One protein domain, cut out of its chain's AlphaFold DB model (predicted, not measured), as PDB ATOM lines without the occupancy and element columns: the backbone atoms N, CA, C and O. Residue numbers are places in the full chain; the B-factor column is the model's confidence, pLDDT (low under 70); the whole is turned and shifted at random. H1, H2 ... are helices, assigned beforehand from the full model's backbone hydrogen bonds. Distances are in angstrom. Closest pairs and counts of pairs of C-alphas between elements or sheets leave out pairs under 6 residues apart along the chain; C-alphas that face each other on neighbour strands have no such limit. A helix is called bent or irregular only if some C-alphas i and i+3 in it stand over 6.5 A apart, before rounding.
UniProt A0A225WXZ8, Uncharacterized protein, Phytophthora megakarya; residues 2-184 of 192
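Overview. This is residues 2 to 184 of the 192 residues of an uncharacterized protein of Phytophthora megakarya (UniProt A0A225WXZ8). A body of crossed helices, with H8 and H10 crossing at its core, has a long arm to one side: H4 reaches out from the body, H5 folds back along it as a hairpin, and H6 packs on H5. In the body, the short helices H1, H2 and H3 pack on H8, H9 packs on H10, H12 packs on H9 and H11, and H7 packs on H4 beside the start of H8. The printed part has 183 residues with twelve named helices, H1 to H12 in order along the chain, and no named strand; the class is all helix. The whole is compact, with a radius of gyration of the C-alphas of 17.0 A and spans of 49 by 37 by 32 A.

Along the chain. H1, residues 2 to 7, begins at C-alpha 2, (87.900, 110.906, 108.100). H2 is residues 11 to 17 and H3 residues 20 to 26. H4, residues 28 to 51, is the longest at 35.1 A, ending at C-alpha 51, (64.814, 142.459, 107.767). H5, residues 58 to 74, measures 24.3 A. H6 is residues 87 to 94 and H7 residues 100 to 105. H8, residues 107 to 122, measures 23.5 A; it is irregular, with C-alphas 108 and 111 7.9 A apart, and has a kink of 27 degrees near residue 114. H9 is residues 124 to 130, H10 residues 141 to 154, 20.0 A long, and H11 residues 156 to 163. H12, residues 171 to 184, measures 20.4 A and ends at C-alpha 184, (79.377, 112.013, 80.662).

Arrangement. H8 is the hub, touching six helices. The closest C-alphas of H8 and H1 are those of Thr 122 and Gln 6, 4.7 A apart; with H2, Ala 119 and Pro 11, 5.9 A; with H3, Ser 114 and Ile 24, 5.5 A. H8 touches H10 about perpendicular, at 86 degrees, closest at the C-alphas of Ala 120 and Phe 148, 5.9 A. H8 and H7 touch only at the corner, with the C-alphas of Leu 113 and Leu 104 5.7 A apart. H4 touches H8 with residues 28 to 31 alone, closest at the C-alphas of Arg 31 and Ser 114, 7.0 A. H4 touches H7 at Gly 38 and Lys 102, their C-alphas 5.7 A apart. H4 and H5 form a hairpin at a shallow tilt of 30 degrees, opposite ways, closest at the C-alphas of Leu 36 and Ser 68, 6.4 A. H5 touches H6 at a steep tilt of 60 degrees, with the C-alphas of Ala 60 and Ala 92 5.5 A apart. H9 touches H10, with the C-alphas of Ser 124 and Val 144 6.1 A apart, and H12, with those of Glu 126 and Leu 178 6.4 A apart. H11 and H12 form a hairpin at 31 degrees, closest at the C-alphas of Ala 161 and Leu 174, 5.5 A. H5 and H12 are apart. Every O i to N i+4 pair is within hydrogen-bond range in H2, H3, H4, H5, H6, H9, H10, H11 and H12; the counts are 10 of 12 in H8 and 0 of 2 in both H1 and H7, which each have 2 of 3 O i to N i+3 pairs within range.

Size, cuts and confidence. The two C-alphas farthest apart are those of Thr 17 and Gly 53, 52.6 A. The printed part has no cut. The link from H5 to H6, residues 75 to 86, is long. The mean pLDDT of the printed part is 77.8; residues 2 to 17, 99 to 105, 134 to 139, 163 to 169 and 181 to 184 are under 70.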
ATOM      1  N   MET A   2      88.841 110.741 109.226       59.94
ATOM      2  CA  MET A   2      87.900 110.906 108.100       59.94
ATOM      3  C   MET A   2      88.595 111.104 106.737       59.94
ATOM      4  O   MET A   2      88.113 110.602 105.736       59.94
ATOM      5  N   GLU A   3      89.780 111.722 106.709       59.81
ATOM      6  CA  GLU A   3      90.634 111.836 105.506       59.81
ATOM      7  C   GLU A   3      91.057 110.478 104.909       59.81
ATOM      8  O   GLU A   3      91.375 110.386 103.730       59.81
ATOM      9  N   TRP A   4      91.065 109.397 105.702       61.56
ATOM     10  CA  TRP A   4      91.420 108.059 105.210       61.56
ATOM     11  C   TRP A   4      90.260 107.398 104.451       61.56
ATOM     12  O   TRP A   4      90.491 106.530 103.617       61.56
ATOM     13  N   LEU A   5      89.020 107.835 104.703       59.94
ATOM     14  CA  LEU A   5      87.817 107.318 104.042       59.94
ATOM     15  C   LEU A   5      87.738 107.715 102.564       59.94
ATOM     16  O   LEU A   5      87.078 107.021 101.802       59.94
ATOM     17  N   GLN A   6      88.432 108.784 102.166       56.69
ATOM     18  CA  GLN A   6      88.582 109.201 100.767       56.69
ATOM     19  C   GLN A   6      89.509 108.267  99.966       56.69
ATOM     20  O   GLN A   6      89.619 108.403  98.755       56.69
ATOM     21  N   ARG A   7      90.208 107.332 100.628       57.97
ATOM     22  CA  ARG A   7      91.129 106.373  99.991       57.97
ATOM     23  C   ARG A   7      90.556 104.961  99.863       57.97
ATOM     24  O   ARG A   7      91.291 104.056  99.479       57.97
ATOM     25  N   VAL A   8      89.303 104.745 100.258       58.75
ATOM     26  CA  VAL A   8      88.662 103.422 100.234       58.75
ATOM     27  C   VAL A   8      87.697 103.358  99.054       58.75
ATOM     28  O   VAL A   8      86.834 104.218  98.940       58.75
ATOM     29  N   ASP A   9      87.824 102.320  98.220       54.81
ATOM     30  CA  ASP A   9      87.111 102.193  96.935       54.81
ATOM     31  C   ASP A   9      85.578 102.087  97.054       54.81
ATOM     32  O   ASP A   9      84.872 102.368  96.092       54.81
ATOM     33  N   SER A  10      85.036 101.689  98.212       63.72
ATOM     34  CA  SER A  10      83.591 101.745  98.464       63.72
ATOM     35  C   SER A  10      83.270 101.900  99.961       63.72
ATOM     36  O   SER A  10      83.790 101.148 100.798       63.72
ATOM     37  N   PRO A  11      82.374 102.830 100.338       62.06
ATOM     38  CA  PRO A  11      81.882 102.970 101.701       62.06
ATOM     39  C   PRO A  11      81.053 101.765 102.145       62.06
ATOM     40  O   PRO A  11      80.982 101.515 103.346       62.06
ATOM     41  N   GLU A  12      80.498 100.960 101.232       64.62
ATOM     42  CA  GLU A  12      79.793  99.727 101.599       64.62
ATOM     43  C   GLU A  12      80.718  98.771 102.373       64.62
ATOM     44  O   GLU A  12      80.319  98.186 103.384       64.62
ATOM     45  N   TYR A  13      81.992  98.681 101.973       65.88
ATOM     46  CA  TYR A  13      82.988  97.868 102.669       65.88
ATOM     47  C   TYR A  13      83.208  98.345 104.112       65.88
ATOM     48  O   TYR A  13      83.200  97.540 105.046       65.88
ATOM     49  N   ILE A  14      83.334  99.658 104.322       65.94
ATOM     50  CA  ILE A  14      83.505 100.262 105.654       65.94
ATOM     51  C   ILE A  14      82.249 100.044 106.507       65.94
ATOM     52  O   ILE A  14      82.343  99.624 107.662       65.94
ATOM     53  N   LEU A  15      81.072 100.287 105.929       66.38
ATOM     54  CA  LEU A  15      79.777 100.215 106.607       66.38
ATOM     55  C   LEU A  15      79.364  98.785 106.986       66.38
ATOM     56  O   LEU A  15      78.613  98.614 107.952       66.38
ATOM     57  N   ARG A  16      79.846  97.775 106.249       68.44
ATOM     58  CA  ARG A  16      79.643  96.344 106.550       68.44
ATOM     59  C   ARG A  16      80.683  95.782 107.517       68.44
ATOM     60  O   ARG A  16      80.382  94.828 108.228       68.44
ATOM     61  N   THR A  17      81.883  96.359 107.549       69.50
ATOM     62  CA  THR A  17      82.995  95.868 108.380       69.50
ATOM     63  C   THR A  17      82.977  96.463 109.788       69.50
ATOM     64  O   THR A  17      83.339  95.787 110.751       69.50
ATOM     65  N   LEU A  18      82.551  97.719 109.940       73.00
ATOM     66  CA  LEU A  18      82.523  98.396 111.235       73.00
ATOM     67  C   LEU A  18      81.178  98.223 111.942       73.00
ATOM     68  O   LEU A  18      80.107  98.327 111.340       73.00
ATOM     69  N   ASN A  19      81.227  98.011 113.259       80.50
ATOM     70  CA  ASN A  19      80.012  97.996 114.064       80.50
ATOM     71  C   ASN A  19      79.420  99.417 114.202       80.50
ATOM     72  O   ASN A  19      80.122 100.426 114.097       80.50
ATOM     73  N   ALA A  20      78.114  99.492 114.472       79.50
ATOM     74  CA  ALA A  20      77.390 100.759 114.606       79.50
ATOM     75  C   ALA A  20      77.985 101.681 115.686       79.50
ATOM     76  O   ALA A  20      78.078 102.889 115.499       79.50
ATOM     77  N   THR A  21      78.436 101.122 116.811       82.69
ATOM     78  CA  THR A  21      78.995 101.897 117.928       82.69
ATOM     79  C   THR A  21      80.278 102.635 117.544       82.69
ATOM     80  O   THR A  21      80.426 103.804 117.888       82.69
ATOM     81  N   ILE A  22      81.172 101.985 116.798       82.69
ATOM     82  CA  ILE A  22      82.420 102.573 116.299       82.69
ATOM     83  C   ILE A  22      82.103 103.694 115.307       82.69
ATOM     84  O   ILE A  22      82.653 104.785 115.417       82.69
ATOM     85  N   ILE A  23      81.170 103.455 114.382       82.44
ATOM     86  CA  ILE A  23      80.739 104.453 113.394       82.44
ATOM     87  C   ILE A  23      80.150 105.698 114.086       82.44
ATOM     88  O   ILE A  23      80.484 106.832 113.734       82.44
ATOM     89  N   ILE A  24      79.303 105.503 115.099       84.50
ATOM     90  CA  ILE A  24      78.700 106.589 115.889       84.50
ATOM     91  C   ILE A  24      79.764 107.399 116.632       84.50
ATOM     92  O   ILE A  24      79.679 108.631 116.665       84.50
ATOM     93  N   ASP A  25      80.755 106.728 117.219       84.38
ATOM     94  CA  ASP A  25      81.838 107.379 117.955       84.38
ATOM     95  C   ASP A  25      82.734 108.204 117.019       84.38
ATOM     96  O   ASP A  25      82.931 109.399 117.237       84.38
ATOM     97  N   TRP A  26      83.170 107.614 115.902       84.94
ATOM     98  CA  TRP A  26      84.038 108.272 114.917       84.94
ATOM     99  C   TRP A  26      83.401 109.504 114.278       84.94
ATOM    100  O   TRP A  26      84.080 110.489 113.992       84.94
ATOM    101  N   THR A  27      82.087 109.468 114.069       85.31
ATOM    102  CA  THR A  27      81.349 110.555 113.416       85.31
ATOM    103  C   THR A  27      80.773 111.572 114.395       85.31
ATOM    104  O   THR A  27      80.123 112.519 113.953       85.31
ATOM    105  N   ARG A  28      81.005 111.435 115.713       86.31
ATOM    106  CA  ARG A  28      80.443 112.330 116.743       86.31
ATOM    107  C   ARG A  28      80.638 113.804 116.396       86.31
ATOM    108  O   ARG A  28      79.665 114.549 116.292       86.31
ATOM    109  N   ARG A  29      81.884 114.215 116.141       84.94
ATOM    110  CA  ARG A  29      82.213 115.614 115.820       84.94
ATOM    111  C   ARG A  29      81.511 116.087 114.547       84.94
ATOM    112  O   ARG A  29      80.974 117.188 114.511       84.94
ATOM    113  N   SER A  30      81.443 115.230 113.534       86.25
ATOM    114  CA  SER A  30      80.768 115.537 112.273       86.25
ATOM    115  C   SER A  30      79.250 115.634 112.413       86.25
ATOM    116  O   SER A  30      78.627 116.445 111.733       86.25
ATOM    117  N   ARG A  31      78.635 114.871 113.322       86.88
ATOM    118  CA  ARG A  31      77.206 115.005 113.645       86.88
ATOM    119  C   ARG A  31      76.904 116.332 114.332       86.88
ATOM    120  O   ARG A  31      75.892 116.955 114.015       86.88
ATOM    121  N   VAL A  32      77.792 116.791 115.215       87.12
ATOM    122  CA  VAL A  32      77.706 118.132 115.815       87.12
ATOM    123  C   VAL A  32      77.838 119.211 114.738       87.12
ATOM    124  O   VAL A  32      77.018 120.125 114.692       87.12
ATOM    125  N   ASP A  33      78.796 119.071 113.819       86.62
ATOM    126  CA  ASP A  33      78.963 120.003 112.696       86.62
ATOM    127  C   ASP A  33      77.733 120.051 111.784       86.62
ATOM    128  O   ASP A  33      77.296 121.134 111.395       86.62
ATOM    129  N   CYS A  34      77.120 118.898 111.506       84.94
ATOM    130  CA  CYS A  34      75.871 118.817 110.751       84.94
ATOM    131  C   CYS A  34      74.722 119.565 111.448       84.94
ATOM    132  O   CYS A  34      73.931 120.241 110.787       84.94
ATOM    133  N   LEU A  35      74.616 119.458 112.776       85.94
ATOM    134  CA  LEU A  35      73.597 120.169 113.546       85.94
ATOM    135  C   LEU A  35      73.836 121.683 113.526       85.94
ATOM    136  O   LEU A  35      72.896 122.439 113.275       85.94
ATOM    137  N   LEU A  36      75.079 122.113 113.756       87.25
ATOM    138  CA  LEU A  36      75.470 123.524 113.751       87.25
ATOM    139  C   LEU A  36      75.226 124.178 112.387       87.25
ATOM    140  O   LEU A  36      74.647 125.257 112.338       87.25
ATOM    141  N   LEU A  37      75.565 123.499 111.285       85.06
ATOM    142  CA  LEU A  37      75.208 123.942 109.931       85.06
ATOM    143  C   LEU A  37      73.696 124.137 109.786       85.06
ATOM    144  O   LEU A  37      73.214 125.164 109.304       85.06
ATOM    145  N   GLY A  38      72.924 123.172 110.291       82.38
ATOM    146  CA  GLY A  38      71.474 123.250 110.290       82.38
ATOM    147  C   GLY A  38      70.927 124.467 111.038       82.38
ATOM    148  O   GLY A  38      69.967 125.079 110.557       82.38
ATOM    149  N   MET A  39      71.529 124.813 112.179       86.19
ATOM    150  CA  MET A  39      71.186 125.983 112.992       86.19
ATOM    151  C   MET A  39      71.577 127.295 112.323       86.19
ATOM    152  O   MET A  39      70.752 128.203 112.287       86.19
ATOM    153  N   GLU A  40      72.790 127.384 111.777       86.25
ATOM    154  CA  GLU A  40      73.303 128.574 111.089       86.25
ATOM    155  C   GLU A  40      72.391 128.957 109.916       86.25
ATOM    156  O   GLU A  40      71.939 130.094 109.825       86.25
ATOM    157  N   GLU A  41      71.985 127.994 109.088       82.44
ATOM    158  CA  GLU A  41      71.030 128.250 108.003       82.44
ATOM    159  C   GLU A  41      69.662 128.762 108.492       82.44
ATOM    160  O   GLU A  41      69.032 129.589 107.833       82.44
ATOM    161  N   ILE A  42      69.158 128.260 109.626       84.69
ATOM    162  CA  ILE A  42      67.890 128.750 110.193       84.69
ATOM    163  C   ILE A  42      68.071 130.169 110.723       84.69
ATOM    164  O   ILE A  42      67.201 131.010 110.511       84.69
ATOM    165  N   GLN A  43      69.201 130.452 111.371       85.31
ATOM    166  CA  GLN A  43      69.539 131.792 111.837       85.31
ATOM    167  C   GLN A  43      69.635 132.784 110.672       85.31
ATOM    168  O   GLN A  43      69.121 133.893 110.789       85.31
ATOM    169  N   GLU A  44      70.207 132.394 109.532       86.06
ATOM    170  CA  GLU A  44      70.232 133.242 108.334       86.06
ATOM    171  C   GLU A  44      68.826 133.478 107.757       86.06
ATOM    172  O   GLU A  44      68.468 134.616 107.444       86.06
ATOM    173  N   LYS A  45      67.971 132.444 107.706       83.38
ATOM    174  CA  LYS A  45      66.552 132.601 107.318       83.38
ATOM    175  C   LYS A  45      65.813 133.561 108.263       83.38
ATOM    176  O   LYS A  45      65.077 134.427 107.794       83.38
ATOM    177  N   ILE A  46      66.061 133.451 109.568       82.31
ATOM    178  CA  ILE A  46      65.528 134.339 110.611       82.31
ATOM    179  C   ILE A  46      65.981 135.787 110.386       82.31
ATOM    180  O   ILE A  46      65.148 136.691 110.341       82.31
ATOM    181  N   LYS A  47      67.284 136.034 110.203       84.12
ATOM    182  CA  LYS A  47      67.814 137.388 109.963       84.12
ATOM    183  C   LYS A  47      67.172 138.034 108.738       84.12
ATOM    184  O   LYS A  47      66.799 139.207 108.786       84.12
ATOM    185  N   LYS A  48      66.982 137.258 107.668       83.88
ATOM    186  CA  LYS A  48      66.303 137.728 106.459       83.88
ATOM    187  C   LYS A  48      64.845 138.106 106.743       83.88
ATOM    188  O   LYS A  48      64.446 139.227 106.460       83.88
ATOM    189  N   GLN A  49      64.088 137.234 107.409       82.75
ATOM    190  CA  GLN A  49      62.683 137.487 107.763       82.75
ATOM    191  C   GLN A  49      62.492 138.693 108.699       82.75
ATOM    192  O   GLN A  49      61.527 139.440 108.541       82.75
ATOM    193  N   MET A  50      63.419 138.918 109.639       80.12
ATOM    194  CA  MET A  50      63.424 140.119 110.485       80.12
ATOM    195  C   MET A  50      63.654 141.395 109.670       80.12
ATOM    196  O   MET A  50      63.022 142.413 109.938       80.12
ATOM    197  N   THR A  51      64.541 141.334 108.676       82.44
ATOM    198  CA  THR A  51      64.814 142.459 107.767       82.44
ATOM    199  C   THR A  51      63.595 142.772 106.896       82.44
ATOM    200  O   THR A  51      63.285 143.937 106.666       82.44
ATOM    201  N   ASP A  52      62.848 141.740 106.505       84.62
ATOM    202  CA  ASP A  52      61.625 141.846 105.704       84.62
ATOM    203  C   ASP A  52      60.378 142.229 106.541       84.62
ATOM    204  O   ASP A  52      59.266 142.277 106.018       84.62
ATOM    205  N   GLY A  53      60.531 142.493 107.847       78.56
ATOM    206  CA  GLY A  53      59.442 142.931 108.731       78.56
ATOM    207  C   GLY A  53      58.432 141.840 109.107       78.56
ATOM    208  O   GLY A  53      57.323 142.156 109.538       78.56
ATOM    209  N   THR A  54      58.790 140.563 108.955       81.69
ATOM    210  CA  THR A  54      57.925 139.437 109.339       81.69
ATOM    211  C   THR A  54      57.886 139.289 110.862       81.69
ATOM    212  O   THR A  54      58.933 139.275 111.514       81.69
ATOM    213  N   ASP A  55      56.688 139.147 111.438       77.00
ATOM    214  CA  ASP A  55      56.540 138.860 112.866       77.00
ATOM    215  C   ASP A  55      57.062 137.454 113.186       77.00
ATOM    216  O   ASP A  55      56.699 136.467 112.542       77.00
ATOM    217  N   MET A  56      57.949 137.370 114.174       76.12
ATOM    218  CA  MET A  56      58.652 136.145 114.528       76.12
ATOM    219  C   MET A  56      58.690 135.947 116.034       76.12
ATOM    220  O   MET A  56      58.858 136.892 116.807       76.12
ATOM    221  N   ASP A  57      58.637 134.682 116.450       83.25
ATOM    222  CA  ASP A  57      58.814 134.285 117.844       83.25
ATOM    223  C   ASP A  57      60.258 134.573 118.295       83.25
ATOM    224  O   ASP A  57      61.173 133.753 118.161       83.25
ATOM    225  N   LYS A  58      60.460 135.772 118.849       81.69
ATOM    226  CA  LYS A  58      61.747 136.237 119.385       81.69
ATOM    227  C   LYS A  58      62.287 135.300 120.467       81.69
ATOM    228  O   LYS A  58      63.498 135.109 120.556       81.69
ATOM    229  N   GLY A  59      61.409 134.680 121.259       83.75
ATOM    230  CA  GLY A  59      61.802 133.723 122.292       83.75
ATOM    231  C   GLY A  59      62.403 132.454 121.694       83.75
ATOM    232  O   GLY A  59      63.451 131.987 122.146       83.75
ATOM    233  N   ALA A  60      61.793 131.927 120.631       81.38
ATOM    234  CA  ALA A  60      62.340 130.797 119.884       81.38
ATOM    235  C   ALA A  60      63.676 131.140 119.209       81.38
ATOM    236  O   ALA A  60      64.598 130.325 119.246       81.38
ATOM    237  N   CYS A  61      63.805 132.351 118.654       83.31
ATOM    238  CA  CYS A  61      65.041 132.813 118.014       83.31
ATOM    239  C   CYS A  61      66.196 132.890 119.021       83.31
ATOM    240  O   CYS A  61      67.252 132.302 118.798       83.31
ATOM    241  N   ASN A  62      65.971 133.541 120.167       87.19
ATOM    242  CA  ASN A  62      66.970 133.655 121.233       87.19
ATOM    243  C   ASN A  62      67.362 132.284 121.796       87.19
ATOM    244  O   ASN A  62      68.538 132.034 122.063       87.19
ATOM    245  N   SER A  63      66.388 131.378 121.930       88.75
ATOM    246  CA  SER A  63      66.642 130.002 122.362       88.75
ATOM    247  C   SER A  63      67.541 129.264 121.366       88.75
ATOM    248  O   SER A  63      68.487 128.601 121.777       88.75
ATOM    249  N   LEU A  64      67.281 129.396 120.060       86.94
ATOM    250  CA  LEU A  64      68.089 128.762 119.016       86.94
ATOM    251  C   LEU A  64      69.521 129.316 118.969       86.94
ATOM    252  O   LEU A  64      70.461 128.545 118.797       86.94
ATOM    253  N   ILE A  65      69.690 130.632 119.127       88.25
ATOM    254  CA  ILE A  65      71.013 131.275 119.203       88.25
ATOM    255  C   ILE A  65      71.789 130.749 120.410       88.25
ATOM    256  O   ILE A  65      72.886 130.231 120.239       88.25
ATOM    257  N   SER A  66      71.165 130.761 121.590       91.06
ATOM    258  CA  SER A  66      71.785 130.270 122.827       91.06
ATOM    259  C   SER A  66      72.214 128.803 122.713       91.06
ATOM    260  O   SER A  66      73.292 128.432 123.165       91.06
ATOM    261  N   TRP A  67      71.392 127.962 122.073       90.94
ATOM    262  CA  TRP A  67      71.745 126.566 121.807       90.94
ATOM    263  C   TRP A  67      72.905 126.421 120.820       90.94
ATOM    264  O   TRP A  67      73.755 125.562 121.029       90.94
ATOM    265  N   SER A  68      72.949 127.237 119.764       89.12
ATOM    266  CA  SER A  68      74.044 127.217 118.785       89.12
ATOM    267  C   SER A  68      75.380 127.575 119.438       89.12
ATOM    268  O   SER A  68      76.357 126.847 119.269       89.12
ATOM    269  N   ASP A  69      75.399 128.631 120.256       90.50
ATOM    270  CA  ASP A  69      76.602 129.065 120.974       90.50
ATOM    271  C   ASP A  69      77.044 128.014 121.999       90.50
ATOM    272  O   ASP A  69      78.195 127.586 121.986       90.50
ATOM    273  N   PHE A  70      76.108 127.491 122.796       90.69
ATOM    274  CA  PHE A  70      76.397 126.416 123.746       90.69
ATOM    275  C   PHE A  70      77.006 125.180 123.066       90.69
ATOM    276  O   PHE A  70      78.002 124.633 123.532       90.69
ATOM    277  N   ILE A  71      76.430 124.720 121.950       89.06
ATOM    278  CA  ILE A  71      76.934 123.543 121.228       89.06
ATOM    279  C   ILE A  71      78.310 123.817 120.622       89.06
ATOM    280  O   ILE A  71      79.160 122.925 120.635       89.06
ATOM    281  N   ARG A  72      78.544 125.032 120.113       89.19
ATOM    282  CA  ARG A  72      79.843 125.445 119.575       89.19
ATOM    283  C   ARG A  72      80.920 125.416 120.658       89.19
ATOM    284  O   ARG A  72      81.979 124.844 120.413       89.19
ATOM    285  N   ASP A  73      80.619 125.933 121.845       88.38
ATOM    286  CA  ASP A  73      81.546 125.957 122.982       88.38
ATOM    287  C   ASP A  73      81.861 124.553 123.507       88.38
ATOM    288  O   ASP A  73      82.984 124.272 123.921       88.38
ATOM    289  N   GLN A  74      80.883 123.647 123.473       84.69
ATOM    290  CA  GLN A  74      81.063 122.275 123.949       84.69
ATOM    291  C   GLN A  74      81.687 121.339 122.903       84.69
ATOM    292  O   GLN A  74      82.141 120.254 123.262       84.69
ATOM    293  N   LYS A  75      81.715 121.715 121.616       83.56
ATOM    294  CA  LYS A  75      82.068 120.827 120.491       83.56
ATOM    295  C   LYS A  75      83.364 120.041 120.711       83.56
ATOM    296  O   LYS A  75      83.407 118.851 120.406       83.56
ATOM    297  N   ASP A  76      84.407 120.697 121.209       81.56
ATOM    298  CA  ASP A  76      85.735 120.089 121.355       81.56
ATOM    299  C   ASP A  76      85.928 119.363 122.699       81.56
ATOM    300  O   ASP A  76      86.910 118.644 122.878       81.56
ATOM    301  N   THR A  77      84.977 119.497 123.628       81.06
ATOM    302  CA  THR A  77      85.006 118.865 124.958       81.06
ATOM    303  C   THR A  77      83.927 117.793 125.149       81.06
ATOM    304  O   THR A  77      83.875 117.161 126.206       81.06
ATOM    305  N   MET A  78      83.075 117.557 124.145       73.19
ATOM    306  CA  MET A  78      81.970 116.596 124.208       73.19
ATOM    307  C   MET A  78      82.452 115.150 124.383       73.19
ATOM    308  O   MET A  78      83.133 114.593 123.523       73.19
ATOM    309  N   GLN A  79      82.014 114.525 125.479       74.12
ATOM    310  CA  GLN A  79      82.234 113.101 125.766       74.12
ATOM    311  C   GLN A  79      81.074 112.214 125.283       74.12
ATOM    312  O   GLN A  79      81.263 111.023 125.045       74.12
ATOM    313  N   ASP A  80      79.879 112.787 125.108       78.56
ATOM    314  CA  ASP A  80      78.685 112.090 124.632       78.56
ATOM    315  C   ASP A  80      77.762 113.000 123.798       78.56
ATOM    316  O   ASP A  80      77.975 114.209 123.674       78.56
ATOM    317  N   ASP A  81      76.725 112.393 123.215       74.75
ATOM    318  CA  ASP A  81      75.765 113.059 122.327       74.75
ATOM    319  C   ASP A  81      74.532 113.618 123.068       74.75
ATOM    320  O   ASP A  81      73.556 114.043 122.442       74.75
ATOM    321  N   GLY A  82      74.511 113.583 124.402       76.00
ATOM    322  CA  GLY A  82      73.351 113.955 125.212       76.00
ATOM    323  C   GLY A  82      72.856 115.366 124.900       76.00
ATOM    324  O   GLY A  82      71.654 115.585 124.729       76.00
ATOM    325  N   TYR A  83      73.788 116.301 124.718       75.12
ATOM    326  CA  TYR A  83      73.505 117.707 124.429       75.12
ATOM    327  C   TYR A  83      72.806 117.915 123.081       75.12
ATOM    328  O   TYR A  83      71.801 118.623 123.008       75.12
ATOM    329  N   ILE A  84      73.263 117.238 122.021       78.19
ATOM    330  CA  ILE A  84      72.650 117.327 120.682       78.19
ATOM    331  C   ILE A  84      71.309 116.581 120.593       78.19
ATOM    332  O   ILE A  84      70.576 116.668 119.604       78.19
ATOM    333  N   HIS A  85      70.949 115.845 121.643       81.06
ATOM    334  CA  HIS A  85      69.687 115.128 121.779       81.06
ATOM    335  C   HIS A  85      68.734 115.760 122.801       81.06
ATOM    336  O   HIS A  85      67.663 115.204 123.048       81.06
ATOM    337  N   SER A  86      69.085 116.929 123.345       84.25
ATOM    338  CA  SER A  86      68.272 117.654 124.322       84.25
ATOM    339  C   SER A  86      66.846 117.924 123.802       84.25
ATOM    340  O   SER A  86      66.678 118.508 122.726       84.25
ATOM    341  N   PRO A  87      65.789 117.549 124.549       84.38
ATOM    342  CA  PRO A  87      64.411 117.853 124.165       84.38
ATOM    343  C   PRO A  87      64.150 119.351 123.973       84.38
ATOM    344  O   PRO A  87      63.388 119.730 123.083       84.38
ATOM    345  N   ASP A  88      64.792 120.201 124.776       85.25
ATOM    346  CA  ASP A  88      64.610 121.655 124.724       85.25
ATOM    347  C   ASP A  88      65.246 122.263 123.479       85.25
ATOM    348  O   ASP A  88      64.628 123.099 122.814       85.25
ATOM    349  N   LEU A  89      66.428 121.767 123.106       86.19
ATOM    350  CA  LEU A  89      67.049 122.072 121.825       86.19
ATOM    351  C   LEU A  89      66.082 121.749 120.680       86.19
ATOM    352  O   LEU A  89      65.772 122.605 119.852       86.19
ATOM    353  N   TRP A  90      65.566 120.520 120.642       84.62
ATOM    354  CA  TRP A  90      64.693 120.085 119.554       84.62
ATOM    355  C   TRP A  90      63.353 120.821 119.547       84.62
ATOM    356  O   TRP A  90      62.798 121.052 118.473       84.62
ATOM    357  N   ARG A  91      62.842 121.244 120.709       85.00
ATOM    358  CA  ARG A  91      61.653 122.100 120.799       85.00
ATOM    359  C   ARG A  91      61.903 123.460 120.148       85.00
ATOM    360  O   ARG A  91      61.068 123.896 119.361       85.00
ATOM    361  N   ALA A  92      63.034 124.104 120.439       83.62
ATOM    362  CA  ALA A  92      63.406 125.375 119.816       83.62
ATOM    363  C   ALA A  92      63.642 125.211 118.306       83.62
ATOM    364  O   ALA A  92      63.111 125.975 117.506       83.62
ATOM    365  N   PHE A  93      64.367 124.164 117.912       82.44
ATOM    366  CA  PHE A  93      64.723 123.890 116.523       82.44
ATOM    367  C   PHE A  93      63.498 123.585 115.644       82.44
ATOM    368  O   PHE A  93      63.373 124.112 114.542       82.44
ATOM    369  N   ASN A  94      62.547 122.781 116.136       82.75
ATOM    370  CA  ASN A  94      61.364 122.379 115.364       82.75
ATOM    371  C   ASN A  94      60.372 123.526 115.108       82.75
ATOM    372  O   ASN A  94      59.601 123.430 114.154       82.75
ATOM    373  N   LYS A  95      60.393 124.611 115.899       83.56
ATOM    374  CA  LYS A  95      59.542 125.792 115.652       83.56
ATOM    375  C   LYS A  95      59.802 126.441 114.289       83.56
ATOM    376  O   LYS A  95      58.914 127.090 113.753       83.56
ATOM    377  N   PHE A  96      60.983 126.222 113.717       78.81
ATOM    378  CA  PHE A  96      61.397 126.795 112.436       78.81
ATOM    379  C   PHE A  96      61.291 125.815 111.260       78.81
ATOM    380  O   PHE A  96      61.840 126.081 110.195       78.81
ATOM    381  N   ASN A  97      60.603 124.682 111.452       73.38
ATOM    382  CA  ASN A  97      60.374 123.647 110.440       73.38
ATOM    383  C   ASN A  97      61.636 123.291 109.615       73.38
ATOM    384  O   ASN A  97      61.692 123.523 108.404       73.38
ATOM    385  N   PRO A  98      62.682 122.760 110.267       70.88
ATOM    386  CA  PRO A  98      63.967 122.503 109.631       70.88
ATOM    387  C   PRO A  98      63.862 121.416 108.550       70.88
ATOM    388  O   PRO A  98      63.119 120.440 108.697       70.88
ATOM    389  N   GLU A  99      64.657 121.553 107.484       68.38
ATOM    390  CA  GLU A  99      64.721 120.591 106.373       68.38
ATOM    391  C   GLU A  99      65.060 119.160 106.826       68.38
ATOM    392  O   GLU A  99      65.678 118.937 107.869       68.38
ATOM    393  N   LYS A 100      64.678 118.164 106.012       61.91
ATOM    394  CA  LYS A 100      64.792 116.729 106.341       61.91
ATOM    395  C   LYS A 100      66.207 116.282 106.733       61.91
ATOM    396  O   LYS A 100      66.310 115.492 107.672       61.91
ATOM    397  N   ILE A 101      67.264 116.816 106.103       55.69
ATOM    398  CA  ILE A 101      68.669 116.540 106.478       55.69
ATOM    399  C   ILE A 101      68.885 116.831 107.967       55.69
ATOM    400  O   ILE A 101      69.497 116.060 108.699       55.69
ATOM    401  N   LYS A 102      68.314 117.928 108.454       60.88
ATOM    402  CA  LYS A 102      68.542 118.431 109.806       60.88
ATOM    403  C   LYS A 102      67.778 117.625 110.849       60.88
ATOM    404  O   LYS A 102      68.164 117.592 112.010       60.88
ATOM    405  N   GLN A 103      66.735 116.900 110.439       60.62
ATOM    406  CA  GLN A 103      66.014 115.959 111.299       60.62
ATOM    407  C   GLN A 103      66.797 114.665 111.568       60.62
ATOM    408  O   GLN A 103      66.350 113.856 112.388       60.62
ATOM    409  N   LEU A 104      67.929 114.445 110.888       60.88
ATOM    410  CA  LEU A 104      68.798 113.284 111.090       60.88
ATOM    411  C   LEU A 104      69.669 113.397 112.348       60.88
ATOM    412  O   LEU A 104      70.097 112.374 112.868       60.88
ATOM    413  N   CYS A 105      69.853 114.596 112.915       68.19
ATOM    414  CA  CYS A 105      70.631 114.777 114.152       68.19
ATOM    415  C   CYS A 105      69.910 114.263 115.420       68.19
ATOM    416  O   CYS A 105      70.435 114.358 116.529       68.19
ATOM    417  N   ARG A 106      68.685 113.732 115.294       71.12
ATOM    418  CA  ARG A 106      67.905 113.193 116.421       71.12
ATOM    419  C   ARG A 106      68.499 111.879 116.933       71.12
ATOM    420  O   ARG A 106      68.966 111.061 116.149       71.12
ATOM    421  N   LYS A 107      68.350 111.616 118.238       70.25
ATOM    422  CA  LYS A 107      68.889 110.423 118.923       70.25
ATOM    423  C   LYS A 107      68.572 109.102 118.219       70.25
ATOM    424  O   LYS A 107      69.465 108.308 117.963       70.25
ATOM    425  N   GLY A 108      67.311 108.894 117.831       71.56
ATOM    426  CA  GLY A 108      66.871 107.672 117.139       71.56
ATOM    427  C   GLY A 108      67.388 107.515 115.703       71.56
ATOM    428  O   GLY A 108      67.070 106.530 115.051       71.56
ATOM    429  N   LYS A 109      68.142 108.491 115.191       77.31
ATOM    430  CA  LYS A 109      68.717 108.498 113.842       77.31
ATOM    431  C   LYS A 109      70.240 108.651 113.858       77.31
ATOM    432  O   LYS A 109      70.824 108.811 112.793       77.31
ATOM    433  N   ALA A 110      70.873 108.576 115.032       80.19
ATOM    434  CA  ALA A 110      72.311 108.768 115.190       80.19
ATOM    435  C   ALA A 110      73.132 107.795 114.331       80.19
ATOM    436  O   ALA A 110      74.001 108.251 113.593       80.19
ATOM    437  N   ASP A 111      72.825 106.493 114.364       79.75
ATOM    438  CA  ASP A 111      73.497 105.487 113.521       79.75
ATOM    439  C   ASP A 111      73.347 105.819 112.033       79.75
ATOM    440  O   ASP A 111      74.333 105.994 111.326       79.75
ATOM    441  N   ARG A 112      72.105 106.035 111.586       78.75
ATOM    442  CA  ARG A 112      71.812 106.392 110.197       78.75
ATOM    443  C   ARG A 112      72.574 107.636 109.749       78.75
ATOM    444  O   ARG A 112      73.223 107.579 108.716       78.75
ATOM    445  N   LEU A 113      72.537 108.723 110.526       81.19
ATOM    446  CA  LEU A 113      73.284 109.948 110.226       81.19
ATOM    447  C   LEU A 113      74.792 109.687 110.174       81.19
ATOM    448  O   LEU A 113      75.478 110.252 109.335       81.19
ATOM    449  N   SER A 114      75.313 108.833 111.051       84.31
ATOM    450  CA  SER A 114      76.737 108.494 111.085       84.31
ATOM    451  C   SER A 114      77.172 107.792 109.796       84.31
ATOM    452  O   SER A 114      78.135 108.210 109.158       84.31
ATOM    453  N   ARG A 115      76.418 106.778 109.356       80.00
ATOM    454  CA  ARG A 115      76.661 106.061 108.087       80.00
ATOM    455  C   ARG A 115      76.590 106.996 106.881       80.00
ATOM    456  O   ARG A 115      77.426 106.962 105.987       80.00
ATOM    457  N   GLN A 116      75.608 107.879 106.919       78.94
ATOM    458  CA  GLN A 116      75.361 108.926 105.942       78.94
ATOM    459  C   GLN A 116      76.523 109.933 105.854       78.94
ATOM    460  O   GLN A 116      77.030 110.205 104.768       78.94
ATOM    461  N   ILE A 117      77.034 110.399 106.994       84.62
ATOM    462  CA  ILE A 117      78.236 111.236 107.057       84.62
ATOM    463  C   ILE A 117      79.444 110.496 106.482       84.62
ATOM    464  O   ILE A 117      80.178 111.088 105.702       84.62
ATOM    465  N   LEU A 118      79.658 109.220 106.815       83.81
ATOM    466  CA  LEU A 118      80.774 108.457 106.243       83.81
ATOM    467  C   LEU A 118      80.726 108.458 104.711       83.81
ATOM    468  O   LEU A 118      81.729 108.775 104.079       83.81
ATOM    469  N   ALA A 119      79.555 108.208 104.123       79.06
ATOM    470  CA  ALA A 119      79.385 108.264 102.676       79.06
ATOM    471  C   ALA A 119      79.618 109.669 102.097       79.06
ATOM    472  O   ALA A 119      80.229 109.792 101.041       79.06
ATOM    473  N   ALA A 120      79.193 110.727 102.800       83.50
ATOM    474  CA  ALA A 120      79.480 112.108 102.407       83.50
ATOM    475  C   ALA A 120      80.987 112.380 102.284       83.50
ATOM    476  O   ALA A 120      81.419 113.061 101.358       83.50
ATOM    477  N   PHE A 121      81.789 111.822 103.196       85.00
ATOM    478  CA  PHE A 121      83.246 111.926 103.142       85.00
ATOM    479  C   PHE A 121      83.858 111.056 102.048       85.00
ATOM    480  O   PHE A 121      84.724 111.538 101.317       85.00
ATOM    481  N   THR A 122      83.410 109.807 101.917       81.44
ATOM    482  CA  THR A 122      83.936 108.882 100.911       81.44
ATOM    483  C   THR A 122      83.686 109.388  99.491       81.44
ATOM    484  O   THR A 122      84.635 109.451  98.726       81.44
ATOM    485  N   TYR A 123      82.476 109.860  99.174       81.62
ATOM    486  CA  TYR A 123      82.132 110.366  97.835       81.62
ATOM    487  C   TYR A 123      82.304 111.885  97.671       81.62
ATOM    488  O   TYR A 123      81.651 112.525  96.842       81.62
ATOM    489  N   SER A 124      83.111 112.510  98.530       84.69
ATOM    490  CA  SER A 124      83.219 113.973  98.572       84.69
ATOM    491  C   SER A 124      83.715 114.577  97.254       84.69
ATOM    492  O   SER A 124      83.259 115.658  96.875       84.69
ATOM    493  N   GLU A 125      84.601 113.885  96.534       81.50
ATOM    494  CA  GLU A 125      85.082 114.326  95.223       81.50
ATOM    495  C   GLU A 125      84.015 114.174  94.136       81.50
ATOM    496  O   GLU A 125      83.826 115.069  93.314       81.50
ATOM    497  N   GLU A 126      83.285 113.065  94.135       84.25
ATOM    498  CA  GLU A 126      82.213 112.795  93.185       84.25
ATOM    499  C   GLU A 126      81.078 113.803  93.346       84.25
ATOM    500  O   GLU A 126      80.550 114.293  92.348       84.25
ATOM    501  N   PHE A 127      80.746 114.184  94.581       86.06
ATOM    502  CA  PHE A 127      79.773 115.244  94.840       86.06
ATOM    503  C   PHE A 127      80.252 116.621  94.369       86.06
ATOM    504  O   PHE A 127      79.450 117.378  93.817       86.06
ATOM    505  N   LEU A 128      81.544 116.944  94.520       85.31
ATOM    506  CA  LEU A 128      82.121 118.176  93.964       85.31
ATOM    507  C   LEU A 128      82.014 118.209  92.435       85.31
ATOM    508  O   LEU A 128      81.561 119.211  91.879       85.31
ATOM    509  N   ARG A 129      82.369 117.103  91.767       83.75
ATOM    510  CA  ARG A 129      82.256 116.968  90.304       83.75
ATOM    511  C   ARG A 129      80.809 117.084  89.846       83.75
ATOM    512  O   ARG A 129      80.534 117.799  88.891       83.75
ATOM    513  N   LEU A 130      79.882 116.442  90.558       85.06
ATOM    514  CA  LEU A 130      78.455 116.509  90.254       85.06
ATOM    515  C   LEU A 130      77.914 117.942  90.357       85.06
ATOM    516  O   LEU A 130      77.058 118.337  89.575       85.06
ATOM    517  N   LEU A 131      78.421 118.742  91.298       86.06
ATOM    518  CA  LEU A 131      78.079 120.159  91.417       86.06
ATOM    519  C   LEU A 131      78.833 121.068  90.434       86.06
ATOM    520  O   LEU A 131      78.612 122.277  90.484       86.06
ATOM    521  N   GLU A 132      79.695 120.520  89.570       83.19
ATOM    522  CA  GLU A 132      80.590 121.263  88.666       83.19
ATOM    523  C   GLU A 132      81.496 122.258  89.414       83.19
ATOM    524  O   GLU A 132      81.946 123.277  88.882       83.19
ATOM    525  N   LYS A 133      81.784 121.974  90.688       79.62
ATOM    526  CA  LYS A 133      82.667 122.798  91.507       79.62
ATOM    527  C   LYS A 133      84.103 122.367  91.258       79.62
ATOM    528  O   LYS A 133      84.612 121.455  91.904       79.62
ATOM    529  N   ASN A 134      84.759 123.056  90.327       60.72
ATOM    530  CA  ASN A 134      86.200 122.949  90.104       60.72
ATOM    531  C   ASN A 134      86.933 123.533  91.318       60.72
ATOM    532  O   ASN A 134      87.198 124.733  91.383       60.72
ATOM    533  N   GLY A 135      87.199 122.699  92.320       57.72
ATOM    534  CA  GLY A 135      87.772 123.131  93.585       57.72
ATOM    535  C   GLY A 135      88.663 122.069  94.209       57.72
ATOM    536  O   GLY A 135      88.475 120.872  94.005       57.72
ATOM    537  N   THR A 136      89.645 122.547  94.970       56.75
ATOM    538  CA  THR A 136      90.490 121.752  95.863       56.75
ATOM    539  C   THR A 136      89.656 120.796  96.725       56.75
ATOM    540  O   THR A 136      88.542 121.162  97.107       56.75
ATOM    541  N   PRO A 137      90.194 119.613  97.075       64.00
ATOM    542  CA  PRO A 137      89.523 118.667  97.960       64.00
ATOM    543  C   PRO A 137      89.011 119.368  99.219       64.00
ATOM    544  O   PRO A 137      89.725 120.189  99.800       64.00
ATOM    545  N   ASN A 138      87.784 119.049  99.635       68.50
ATOM    546  CA  ASN A 138      87.213 119.588 100.868       68.50
ATOM    547  C   ASN A 138      88.169 119.298 102.036       68.50
ATOM    548  O   ASN A 138      88.473 118.141 102.327       68.50
ATOM    549  N   SER A 139      88.639 120.352 102.699       69.88
ATOM    550  CA  SER A 139      89.670 120.292 103.739       69.88
ATOM    551  C   SER A 139      89.081 120.185 105.147       69.88
ATOM    552  O   SER A 139      89.755 119.777 106.092       69.88
ATOM    553  N   THR A 140      87.799 120.527 105.301       81.81
ATOM    554  CA  THR A 140      87.097 120.491 106.586       81.81
ATOM    555  C   THR A 140      85.818 119.660 106.530       81.81
ATOM    556  O   THR A 140      85.167 119.518 105.496       81.81
ATOM    557  N   THR A 141      85.393 119.156 107.695       82.62
ATOM    558  CA  THR A 141      84.095 118.473 107.848       82.62
ATOM    559  C   THR A 141      82.934 119.339 107.378       82.62
ATOM    560  O   THR A 141      82.005 118.849 106.747       82.62
ATOM    561  N   ARG A 142      83.005 120.641 107.656       81.25
ATOM    562  CA  ARG A 142      81.984 121.600 107.255       81.25
ATOM    563  C   ARG A 142      81.872 121.710 105.732       81.25
ATOM    564  O   ARG A 142      80.761 121.710 105.221       81.25
ATOM    565  N   GLU A 143      82.994 121.772 105.021       83.31
ATOM    566  CA  GLU A 143      83.015 121.843 103.553       83.31
ATOM    567  C   GLU A 143      82.423 120.584 102.916       83.31
ATOM    568  O   GLU A 143      81.536 120.693 102.072       83.31
ATOM    569  N   VAL A 144      82.830 119.399 103.393       85.62
ATOM    570  CA  VAL A 144      82.265 118.118 102.938       85.62
ATOM    571  C   VAL A 144      80.750 118.091 103.136       85.62
ATOM    572  O   VAL A 144      80.008 117.758 102.214       85.62
ATOM    573  N   LEU A 145      80.275 118.466 104.327       85.12
ATOM    574  CA  LEU A 145      78.846 118.462 104.634       85.12
ATOM    575  C   LEU A 145      78.070 119.503 103.820       85.12
ATOM    576  O   LEU A 145      76.958 119.209 103.397       85.12
ATOM    577  N   ASN A 146      78.637 120.681 103.555       84.06
ATOM    578  CA  ASN A 146      77.997 121.701 102.721       84.06
ATOM    579  C   ASN A 146      77.819 121.224 101.278       84.06
ATOM    580  O   ASN A 146      76.716 121.306 100.744       84.06
ATOM    581  N   VAL A 147      78.884 120.685 100.676       86.94
ATOM    582  CA  VAL A 147      78.837 120.073  99.338       86.94
ATOM    583  C   VAL A 147      77.771 118.992  99.310       86.94
ATOM    584  O   VAL A 147      76.896 118.994  98.450       86.94
ATOM    585  N   PHE A 148      77.797 118.114 100.306       85.25
ATOM    586  CA  PHE A 148      76.850 117.028 100.417       85.25
ATOM    587  C   PHE A 148      75.386 117.505 100.502       85.25
ATOM    588  O   PHE A 148      74.526 117.026  99.760       85.25
ATOM    589  N   ILE A 149      75.089 118.474 101.372       80.56
ATOM    590  CA  ILE A 149      73.744 119.047 101.536       80.56
ATOM    591  C   ILE A 149      73.271 119.702 100.237       80.56
ATOM    592  O   ILE A 149      72.138 119.467  99.814       80.56
ATOM    593  N   GLU A 150      74.136 120.472  99.581       84.94
ATOM    594  CA  GLU A 150      73.830 121.118  98.307       84.94
ATOM    595  C   GLU A 150      73.544 120.092  97.207       84.94
ATOM    596  O   GLU A 150      72.558 120.219  96.478       84.94
ATOM    597  N   THR A 151      74.338 119.020  97.129       86.38
ATOM    598  CA  THR A 151      74.075 117.905  96.218       86.38
ATOM    599  C   THR A 151      72.701 117.295  96.473       86.38
ATOM    600  O   THR A 151      71.940 117.091  95.527       86.38
ATOM    601  N   LEU A 152      72.335 117.047  97.735       82.25
ATOM    602  CA  LEU A 152      71.015 116.508  98.068       82.25
ATOM    603  C   LEU A 152      69.864 117.460  97.730       82.25
ATOM    604  O   LEU A 152      68.740 117.001  97.522       82.25
ATOM    605  N   GLN A 153      70.096 118.770  97.738       81.44
ATOM    606  CA  GLN A 153      69.088 119.761  97.362       81.44
ATOM    607  C   GLN A 153      68.938 119.863  95.839       81.44
ATOM    608  O   GLN A 153      67.816 119.979  95.348       81.44
ATOM    609  N   LYS A 154      70.047 119.783  95.093       85.00
ATOM    610  CA  LYS A 154      70.068 119.926  93.629       85.00
ATOM    611  C   LYS A 154      69.679 118.637  92.893       85.00
ATOM    612  O   LYS A 154      69.008 118.709  91.867       85.00
ATOM    613  N   TYR A 155      70.044 117.465  93.417       85.25
ATOM    614  CA  TYR A 155      69.839 116.169  92.759       85.25
ATOM    615  C   TYR A 155      68.884 115.278  93.558       85.25
ATOM    616  O   TYR A 155      69.283 114.521  94.443       85.25
ATOM    617  N   SER A 156      67.597 115.323  93.206       81.94
ATOM    618  CA  SER A 156      66.546 114.548  93.882       81.94
ATOM    619  C   SER A 156      66.747 113.029  93.794       81.94
ATOM    620  O   SER A 156      66.374 112.324  94.727       81.94
ATOM    621  N   GLY A 157      67.372 112.519  92.727       81.94
ATOM    622  CA  GLY A 157      67.751 111.105  92.610       81.94
ATOM    623  C   GLY A 157      68.780 110.698  93.667       81.94
ATOM    624  O   GLY A 157      68.552 109.751  94.418       81.94
ATOM    625  N   VAL A 158      69.851 111.488  93.814       80.19
ATOM    626  CA  VAL A 158      70.868 111.312  94.868       80.19
ATOM    627  C   VAL A 158      70.227 111.405  96.248       80.19
ATOM    628  O   VAL A 158      70.479 110.566  97.107       80.19
ATOM    629  N   GLN A 159      69.326 112.366  96.441       79.06
ATOM    630  CA  GLN A 159      68.535 112.494  97.659       79.06
ATOM    631  C   GLN A 159      67.711 111.237  97.965       79.06
ATOM    632  O   GLN A 159      67.715 110.763  99.101       79.06
ATOM    633  N   GLN A 160      67.017 110.680  96.974       78.00
ATOM    634  CA  GLN A 160      66.213 109.475  97.146       78.00
ATOM    635  C   GLN A 160      67.073 108.256  97.473       78.00
ATOM    636  O   GLN A 160      66.739 107.554  98.424       78.00
ATOM    637  N   ALA A 161      68.185 108.038  96.767       76.75
ATOM    638  CA  ALA A 161      69.099 106.931  97.056       76.75
ATOM    639  C   ALA A 161      69.731 107.070  98.449       76.75
ATOM    640  O   ALA A 161      69.759 106.122  99.231       76.75
ATOM    641  N   TYR A 162      70.145 108.286  98.806       71.94
ATOM    642  CA  TYR A 162      70.754 108.575 100.100       71.94
ATOM    643  C   TYR A 162      69.795 108.391 101.280       71.94
ATOM    644  O   TYR A 162      70.196 107.963 102.367       71.94
ATOM    645  N   TYR A 163      68.515 108.736 101.107       68.88
ATOM    646  CA  TYR A 163      67.522 108.457 102.136       68.88
ATOM    647  C   TYR A 163      67.074 106.995 102.104       68.88
ATOM    648  O   TYR A 163      66.971 106.417 103.178       68.88
ATOM    649  N   GLY A 164      66.856 106.387 100.941       63.94
ATOM    650  CA  GLY A 164      66.432 104.993 100.797       63.94
ATOM    651  C   GLY A 164      65.196 104.599 101.628       63.94
ATOM    652  O   GLY A 164      64.593 105.395 102.355       63.94
ATOM    653  N   SER A 165      64.804 103.329 101.528       57.69
ATOM    654  CA  SER A 165      63.753 102.721 102.362       57.69
ATOM    655  C   SER A 165      64.294 102.075 103.651       57.69
ATOM    656  O   SER A 165      63.508 101.783 104.552       57.69
ATOM    657  N   GLY A 166      65.617 101.883 103.768       60.34
ATOM    658  CA  GLY A 166      66.295 101.229 104.899       60.34
ATOM    659  C   GLY A 166      67.179 102.153 105.755       60.34
ATOM    660  O   GLY A 166      67.302 103.350 105.492       60.34
ATOM    661  N   SER A 167      67.799 101.594 106.803       54.97
ATOM    662  CA  SER A 167      68.784 102.287 107.660       54.97
ATOM    663  C   SER A 167      70.103 102.572 106.950       54.97
ATOM    664  O   SER A 167      70.774 103.539 107.304       54.97
ATOM    665  N   ASP A 168      70.436 101.754 105.953       57.19
ATOM    666  CA  ASP A 168      71.696 101.850 105.232       57.19
ATOM    667  C   ASP A 168      71.614 102.771 104.011       57.19
ATOM    668  O   ASP A 168      72.643 103.270 103.615       57.19
ATOM    669  N   GLY A 169      70.441 103.113 103.467       65.62
ATOM    670  CA  GLY A 169      70.356 103.820 102.176       65.62
ATOM    671  C   GLY A 169      70.548 102.874 100.979       65.62
ATOM    672  O   GLY A 169      70.894 101.707 101.152       65.62
ATOM    673  N   ASP A 170      70.255 103.345  99.765       74.44
ATOM    674  CA  ASP A 170      70.428 102.575  98.523       74.44
ATOM    675  C   ASP A 170      71.774 102.933  97.874       74.44
ATOM    676  O   ASP A 170      71.862 103.764  96.966       74.44
ATOM    677  N   TRP A 171      72.848 102.353  98.417       74.06
ATOM    678  CA  TRP A 171      74.220 102.652  97.994       74.06
ATOM    679  C   TRP A 171      74.490 102.271  96.548       74.06
ATOM    680  O   TRP A 171      75.132 103.034  95.838       74.06
ATOM    681  N   VAL A 172      73.941 101.148  96.088       74.56
ATOM    682  CA  VAL A 172      74.096 100.697  94.701       74.56
ATOM    683  C   VAL A 172      73.480 101.715  93.743       74.56
ATOM    684  O   VAL A 172      74.090 102.059  92.727       74.56
ATOM    685  N   ALA A 173      72.297 102.250  94.068       79.69
ATOM    686  CA  ALA A 173      71.701 103.325  93.283       79.69
ATOM    687  C   ALA A 173      72.556 104.602  93.323       79.69
ATOM    688  O   ALA A 173      72.744 105.239  92.285       79.69
ATOM    689  N   LEU A 174      73.093 104.967  94.494       80.31
ATOM    690  CA  LEU A 174      73.975 106.126  94.637       80.31
ATOM    691  C   LEU A 174      75.237 105.991  93.775       80.31
ATOM    692  O   LEU A 174      75.506 106.871  92.962       80.31
ATOM    693  N   GLU A 175      75.966 104.885  93.906       80.25
ATOM    694  CA  GLU A 175      77.176 104.584  93.133       80.25
ATOM    695  C   GLU A 175      76.894 104.585  91.631       80.25
ATOM    696  O   GLU A 175      77.627 105.210  90.867       80.25
ATOM    697  N   SER A 176      75.785 103.974  91.207       81.12
ATOM    698  CA  SER A 176      75.372 103.972  89.799       81.12
ATOM    699  C   SER A 176      75.146 105.391  89.268       81.12
ATOM    700  O   SER A 176      75.590 105.722  88.169       81.12
ATOM    701  N   MET A 177      74.492 106.261  90.045       81.19
ATOM    702  CA  MET A 177      74.280 107.657  89.650       81.19
ATOM    703  C   MET A 177      75.587 108.445  89.584       81.19
ATOM    704  O   MET A 177      75.771 109.222  88.647       81.19
ATOM    705  N   LEU A 178      76.490 108.253  90.547       79.75
ATOM    706  CA  LEU A 178      77.792 108.919  90.546       79.75
ATOM    707  C   LEU A 178      78.648 108.454  89.357       79.75
ATOM    708  O   LEU A 178      79.235 109.287  88.672       79.75
ATOM    709  N   ALA A 179      78.639 107.155  89.039       78.31
ATOM    710  CA  ALA A 179      79.365 106.587  87.903       78.31
ATOM    711  C   ALA A 179      78.861 107.108  86.544       78.31
ATOM    712  O   ALA A 179      79.662 107.419  85.662       78.31
ATOM    713  N   LEU A 180      77.543 107.275  86.373       76.62
ATOM    714  CA  LEU A 180      76.967 107.835  85.140       76.62
ATOM    715  C   LEU A 180      77.465 109.260  84.850       76.62
ATOM    716  O   LEU A 180      77.714 109.599  83.696       76.62
ATOM    717  N   HIS A 181      77.662 110.073  85.891       66.69
ATOM    718  CA  HIS A 181      78.169 111.441  85.748       66.69
ATOM    719  C   HIS A 181      79.690 111.496  85.548       66.69
ATOM    720  O   HIS A 181      80.203 112.470  85.004       66.69
ATOM    721  N   GLN A 182      80.428 110.446  85.923       62.47
ATOM    722  CA  GLN A 182      81.841 110.308  85.556       62.47
ATOM    723  C   GLN A 182      82.008 109.983  84.061       62.47
ATOM    724  O   GLN A 182      82.948 110.461  83.431       62.47
ATOM    725  N   GLY A 183      81.081 109.214  83.476       53.75
ATOM    726  CA  GLY A 183      81.101 108.848  82.056       53.75
ATOM    727  C   GLY A 183      80.695 109.971  81.094       53.75
ATOM    728  O   GLY A 183      81.199 110.021  79.973       53.75
ATOM    729  N   SER A 184      79.828 110.901  81.513       50.66
ATOM    730  CA  SER A 184      79.377 112.013  80.662       50.66
ATOM    731  C   SER A 184      80.443 113.094  80.451       50.66
ATOM    732  O   SER A 184      80.514 113.667  79.371       50.66
TER     733      SER A 184